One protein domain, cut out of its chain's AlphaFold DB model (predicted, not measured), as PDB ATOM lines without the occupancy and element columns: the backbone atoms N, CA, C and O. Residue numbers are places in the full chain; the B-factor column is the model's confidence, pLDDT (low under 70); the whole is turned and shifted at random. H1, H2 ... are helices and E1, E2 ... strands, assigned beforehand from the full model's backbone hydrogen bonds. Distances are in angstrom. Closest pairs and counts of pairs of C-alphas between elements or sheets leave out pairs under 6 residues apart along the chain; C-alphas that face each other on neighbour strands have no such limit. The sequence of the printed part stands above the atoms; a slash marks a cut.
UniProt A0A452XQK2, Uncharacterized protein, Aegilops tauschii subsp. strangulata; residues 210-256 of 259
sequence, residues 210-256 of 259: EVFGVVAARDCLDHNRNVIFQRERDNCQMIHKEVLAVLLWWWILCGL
ATOM      1  N   GLU A 210      13.935 -48.204  44.154       89.12
ATOM      2  CA  GLU A 210      14.034 -47.382  45.358       89.12
ATOM      3  C   GLU A 210      15.391 -47.620  46.023       89.12
ATOM      4  O   GLU A 210      15.624 -48.666  46.629       89.12
ATOM      5  N   VAL A 211      16.309 -46.660  45.891       87.12
ATOM      6  CA  VAL A 211      17.650 -46.765  46.477       87.12
ATOM      7  C   VAL A 211      17.776 -45.852  47.687       87.12
ATOM      8  O   VAL A 211      17.606 -44.636  47.592       87.12
ATOM      9  N   PHE A 212      18.127 -46.449  48.820       92.12
ATOM     10  CA  PHE A 212      18.464 -45.769  50.066       92.12
ATOM     11  C   PHE A 212      19.748 -46.364  50.653       92.12
ATOM     12  O   PHE A 212      20.189 -47.443  50.255       92.12
ATOM     13  N   GLY A 213      20.354 -45.655  51.600       90.94
ATOM     14  CA  GLY A 213      21.597 -46.044  52.255       90.94
ATOM     15  C   GLY A 213      22.710 -45.024  52.053       90.94
ATOM     16  O   GLY A 213      22.475 -43.882  51.652       90.94
ATOM     17  N   VAL A 214      23.933 -45.450  52.362       89.75
ATOM     18  CA  VAL A 214      25.135 -44.617  52.297       89.75
ATOM     19  C   VAL A 214      26.160 -45.279  51.386       89.75
ATOM     20  O   VAL A 214      26.493 -46.448  51.565       89.75
ATOM     21  N   VAL A 215      26.690 -44.514  50.435       86.81
ATOM     22  CA  VAL A 215      27.901 -44.857  49.688       86.81
ATOM     23  C   VAL A 215      28.936 -43.799  50.018       86.81
ATOM     24  O   VAL A 215      28.724 -42.613  49.760       86.81
ATOM     25  N   ALA A 216      30.059 -44.225  50.576       88.00
ATOM     26  CA  ALA A 216      31.173 -43.350  50.889       88.00
ATOM     27  C   ALA A 216      32.489 -43.998  50.464       88.00
ATOM     28  O   ALA A 216      32.644 -45.217  50.537       88.00
ATOM     29  N   ALA A 217      33.436 -43.170  50.039       84.19
ATOM     30  CA  ALA A 217      34.829 -43.564  49.881       84.19
ATOM     31  C   ALA A 217      35.635 -43.035  51.071       84.19
ATOM     32  O   ALA A 217      35.266 -42.028  51.667       84.19
ATOM     33  N   ARG A 218      36.746 -43.686  51.413       83.38
ATOM     34  CA  ARG A 218      37.737 -43.135  52.348       83.38
ATOM     35  C   ARG A 218      39.015 -42.838  51.590       83.38
ATOM     36  O   ARG A 218      39.422 -43.640  50.746       83.38
ATOM     37  N   ASP A 219      39.644 -41.715  51.902       75.94
ATOM     38  CA  ASP A 219      40.987 -41.411  51.423       75.94
ATOM     39  C   ASP A 219      42.035 -41.629  52.526       75.94
ATOM     40  O   ASP A 219      41.736 -42.066  53.638       75.94
ATOM     41  N   CYS A 220      43.298 -41.409  52.177       73.12
ATOM     42  CA  CYS A 220      44.426 -41.590  53.085       73.12
ATOM     43  C   CYS A 220      44.838 -40.304  53.819       73.12
ATOM     44  O   CYS A 220      45.864 -40.315  54.501       73.12
ATOM     45  N   LEU A 221      44.101 -39.203  53.641       74.62
ATOM     46  CA  LEU A 221      44.418 -37.908  54.238       74.62
ATOM     47  C   LEU A 221      43.882 -37.820  55.663       74.62
ATOM     48  O   LEU A 221      44.640 -37.494  56.578       74.62
ATOM     49  N   ASP A 222      42.599 -38.124  55.845       77.81
ATOM     50  CA  ASP A 222      41.943 -38.106  57.154       77.81
ATOM     51  C   ASP A 222      41.261 -39.426  57.519       77.81
ATOM     52  O   ASP A 222      40.724 -39.539  58.613       77.81
ATOM     53  N   HIS A 223      41.301 -40.429  56.633       79.00
ATOM     54  CA  HIS A 223      40.666 -41.734  56.822       79.00
ATOM     55  C   HIS A 223      39.154 -41.680  57.096       79.00
ATOM     56  O   HIS A 223      38.569 -42.730  57.376       79.00
ATOM     57  N   ASN A 224      38.507 -40.521  56.952       87.31
ATOM     58  CA  ASN A 224      37.086 -40.322  57.206       87.31
ATOM     59  C   ASN A 224      36.268 -40.512  55.925       87.31
ATOM     60  O   ASN A 224      36.789 -40.638  54.813       87.31
ATOM     61  N   ARG A 225      34.948 -40.623  56.082       89.19
ATOM     62  CA  ARG A 225      34.033 -40.923  54.977       89.19
ATOM     63  C   ARG A 225      33.822 -39.685  54.106       89.19
ATOM     64  O   ARG A 225      33.268 -38.681  54.549       89.19
ATOM     65  N   ASN A 226      34.204 -39.779  52.841       86.06
ATOM     66  CA  ASN A 226      33.772 -38.880  51.782       86.06
ATOM     67  C   ASN A 226      32.459 -39.420  51.198       86.06
ATOM     68  O   ASN A 226      32.450 -40.404  50.450       86.06
ATOM     69  N   VAL A 227      31.339 -38.835  51.628       86.94
ATOM     70  CA  VAL A 227      29.987 -39.301  51.299       86.94
ATOM     71  C   VAL A 227      29.651 -38.958  49.847       86.94
ATOM     72  O   VAL A 227      29.526 -37.794  49.480       86.94
ATOM     73  N   ILE A 228      29.463 -39.993  49.030       84.50
ATOM     74  CA  ILE A 228      29.104 -39.892  47.607       84.50
ATOM     75  C   ILE A 228      27.582 -39.934  47.439       84.50
ATOM     76  O   ILE A 228      27.019 -39.248  46.588       84.50
ATOM     77  N   PHE A 229      26.907 -40.743  48.253       85.88
ATOM     78  CA  PHE A 229      25.456 -40.887  48.262       85.88
ATOM     79  C   PHE A 229      24.977 -41.117  49.692       85.88
ATOM     80  O   PHE A 229      25.550 -41.933  50.411       85.88
ATOM     81  N   GLN A 230      23.922 -40.411  50.096       89.31
ATOM     82  CA  GLN A 230      23.250 -40.615  51.375       89.31
ATOM     83  C   GLN A 230      21.762 -40.309  51.217       89.31
ATOM     84  O   GLN A 230      21.364 -39.182  50.892       89.31
ATOM     85  N   ARG A 231      20.943 -41.338  51.425       91.88
ATOM     86  CA  ARG A 231      19.483 -41.253  51.431       91.88
ATOM     87  C   ARG A 231      18.918 -42.130  52.532       91.88
ATOM     88  O   ARG A 231      19.383 -43.248  52.747       91.88
ATOM     89  N   GLU A 232      17.918 -41.605  53.216       93.00
ATOM     90  CA  GLU A 232      17.177 -42.329  54.243       93.00
ATOM     91  C   GLU A 232      16.090 -43.195  53.599       93.00
ATOM     92  O   GLU A 232      15.750 -43.025  52.427       93.00
ATOM     93  N   ARG A 233      15.571 -44.171  54.350       92.50
ATOM     94  CA  ARG A 233      14.596 -45.152  53.839       92.50
ATOM     95  C   ARG A 233      13.240 -44.520  53.504       92.50
ATOM     96  O   ARG A 233      12.524 -45.029  52.655       92.50
ATOM     97  N   ASP A 234      12.881 -43.435  54.176       94.25
ATOM     98  CA  ASP A 234      11.686 -42.629  53.913       94.25
ATOM     99  C   ASP A 234      11.897 -41.585  52.800       94.25
ATOM    100  O   ASP A 234      10.940 -40.964  52.341       94.25
ATOM    101  N   ASN A 235      13.135 -41.426  52.324       90.75
ATOM    102  CA  ASN A 235      13.528 -40.490  51.277       90.75
ATOM    103  C   ASN A 235      14.410 -41.181  50.222       90.75
ATOM    104  O   ASN A 235      15.541 -40.765  49.947       90.75
ATOM    105  N   CYS A 236      13.904 -42.274  49.651       90.94
ATOM    106  CA  CYS A 236      14.591 -43.047  48.619       90.94
ATOM    107  C   CYS A 236      14.841 -42.227  47.342       90.94
ATOM    108  O   CYS A 236      14.013 -41.423  46.912       90.94
ATOM    109  N   GLN A 237      15.960 -42.498  46.666       86.88
ATOM    110  CA  GLN A 237      16.166 -42.056  45.291       86.88
ATOM    111  C   GLN A 237      15.570 -43.077  44.318       86.88
ATOM    112  O   GLN A 237      15.982 -44.236  44.300       86.88
ATOM    113  N   MET A 238      14.656 -42.617  43.465       87.94
ATOM    114  CA  MET A 238      14.100 -43.418  42.374       87.94
ATOM    115  C   MET A 238      15.076 -43.468  41.199       87.94
ATOM    116  O   MET A 238      15.415 -42.433  40.621       87.94
ATOM    117  N   ILE A 239      15.518 -44.666  40.820       84.88
ATOM    118  CA  ILE A 239      16.347 -44.884  39.629       84.88
ATOM    119  C   ILE A 239      15.499 -45.585  38.576       84.88
ATOM    120  O   ILE A 239      14.903 -46.624  38.843       84.88
ATOM    121  N   HIS A 240      15.466 -45.039  37.363       81.75
ATOM    122  CA  HIS A 240      14.775 -45.633  36.219       81.75
ATOM    123  C   HIS A 240      15.767 -46.340  35.291       81.75
ATOM    124  O   HIS A 240      16.933 -45.963  35.210       81.75
ATOM    125  N   LYS A 241      15.286 -47.330  34.529       73.50
ATOM    126  CA  LYS A 241      16.112 -48.160  33.633       73.50
ATOM    127  C   LYS A 241      16.907 -47.348  32.599       73.50
ATOM    128  O   LYS A 241      18.011 -47.727  32.230       73.50
ATOM    129  N   GLU A 242      16.341 -46.234  32.142       62.50
ATOM    130  CA  GLU A 242      16.930 -45.337  31.138       62.50
ATOM    131  C   GLU A 242      17.924 -44.330  31.749       62.50
ATOM    132  O   GLU A 242      18.723 -43.731  31.034       62.50
ATOM    133  N   VAL A 243      17.934 -44.193  33.081       56.19
ATOM    134  CA  VAL A 243      18.810 -43.289  33.839       56.19
ATOM    135  C   VAL A 243      19.748 -44.127  34.710       56.19
ATOM    136  O   VAL A 243      19.653 -44.157  35.932       56.19
ATOM    137  N   LEU A 244      20.708 -44.807  34.076       54.94
ATOM    138  CA  LEU A 244      21.790 -45.528  34.774       54.94
ATOM    139  C   LEU A 244      22.852 -44.593  35.387       54.94
ATOM    140  O   LEU A 244      23.874 -45.058  35.892       54.94
ATOM    141  N   ALA A 245      22.642 -43.278  35.328       51.22
ATOM    142  CA  ALA A 245      23.561 -42.271  35.832       51.22
ATOM    143  C   ALA A 245      22.976 -41.574  37.064       51.22
ATOM    144  O   ALA A 245      22.440 -40.472  36.985       51.22
ATOM    145  N   VAL A 246      23.126 -42.206  38.225       49.81
ATOM    146  CA  VAL A 246      22.663 -41.662  39.516       49.81
ATOM    147  C   VAL A 246      23.453 -40.413  39.942       49.81
ATOM    148  O   VAL A 246      23.026 -39.684  40.827       49.81
ATOM    149  N   LEU A 247      24.570 -40.097  39.276       47.56
ATOM    150  CA  LEU A 247      25.446 -38.982  39.654       47.56
ATOM    151  C   LEU A 247      25.439 -37.784  38.692       47.56
ATOM    152  O   LEU A 247      26.008 -36.753  39.032       47.56
ATOM    153  N   LEU A 248      24.783 -37.854  37.525       42.25
ATOM    154  CA  LEU A 248      24.855 -36.755  36.546       42.25
ATOM    155  C   LEU A 248      23.997 -35.539  36.940       42.25
ATOM    156  O   LEU A 248      24.428 -34.406  36.763       42.25
ATOM    157  N   TRP A 249      22.810 -35.736  37.517       32.12
ATOM    158  CA  TRP A 249      21.871 -34.621  37.723       32.12
ATOM    159  C   TRP A 249      22.106 -33.815  39.006       32.12
ATOM    160  O   TRP A 249      21.918 -32.600  39.000       32.12
ATOM    161  N   TRP A 250      22.572 -34.441  40.093       32.47
ATOM    162  CA  TRP A 250      22.849 -33.703  41.334       32.47
ATOM    163  C   TRP A 250      24.121 -32.846  41.226       32.47
ATOM    164  O   TRP A 250      24.161 -31.731  41.747       32.47
ATOM    165  N   TRP A 251      25.112 -33.308  40.452       31.73
ATOM    166  CA  TRP A 251      26.312 -32.531  40.137       31.73
ATOM    167  C   TRP A 251      26.032 -31.354  39.193       31.73
ATOM    168  O   TRP A 251      26.616 -30.297  39.384       31.73
ATOM    169  N   ILE A 252      25.107 -31.469  38.231       35.56
ATOM    170  CA  ILE A 252      24.757 -30.342  37.342       35.56
ATOM    171  C   ILE A 252      24.011 -29.228  38.103       35.56
ATOM    172  O   ILE A 252      24.255 -28.051  37.848       35.56
ATOM    173  N   LEU A 253      23.157 -29.565  39.078       28.89
ATOM    174  CA  LEU A 253      22.441 -28.558  39.878       28.89
ATOM    175  C   LEU A 253      23.294 -27.926  40.992       28.89
ATOM    176  O   LEU A 253      23.100 -26.751  41.293       28.89
ATOM    177  N   CYS A 254      24.253 -28.652  41.580       32.06
ATOM    178  CA  CYS A 254      25.174 -28.084  42.580       32.06
ATOM    179  C   CYS A 254      26.465 -27.500  41.972       32.06
ATOM    180  O   CYS A 254      27.119 -26.674  42.604       32.06
ATOM    181  N   GLY A 255      26.826 -27.887  40.746       30.52
ATOM    182  CA  GLY A 255      28.025 -27.441  40.029       30.52
ATOM    183  C   GLY A 255      27.912 -26.061  39.376       30.52
ATOM    184  O   GLY A 255      28.906 -25.538  38.891       30.52
ATOM    185  N   LEU A 256      26.743 -25.414  39.417       31.02
ATOM    186  CA  LEU A 256      26.549 -24.051  38.897       31.02
ATOM    187  C   LEU A 256      27.120 -22.951  39.809       31.02
ATOM    188  O   LEU A 256      26.809 -21.772  39.645       31.02
TER     189      LEU A 256
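AT A GLANCE: This is residues 210 to 256 of the 259 residues of an uncharacterized protein of Aegilops tauschii subsp. strangulata (UniProt A0A452XQK2). A long two-stranded hairpin, E1 and E2, makes most of the length; beyond its open end, short E3 pairs with residues 210 to 211, and helix H1, residues 248 to 256, sticks out free. The printed part has 47 residues, in the order E1, E2, E3, H1, with an antiparallel sheet E1 - E2; the class is mixed. It is loose, with a radius of gyration of the C-alphas of 12.7 A, and spans 36 by 28 by 17 A.

IN THESE COORDINATES: E1, residues 213 to 218, begins at C-alpha 213 (21.597, -46.044, 52.255) and is 16.4 A long. E2, residues 225 to 231, is 15.0 A, E3, residues 237 to 239, 6.3 A. H1, 13.0 A, ends at C-alpha 256 (26.549, -24.051, 38.897).

HOW THE PARTS SIT: In the hairpin, N 215 and O 229 are within hydrogen-bond range at 2.8 A. E3 pairs with no named strand. H1 is apart from E1, E2 and E3; 4 of its 5 O i to N i+4 pairs are within range.

THE WHOLE: The printed part has no cut and no long link. Residues 242 to 256 have pLDDT under 70.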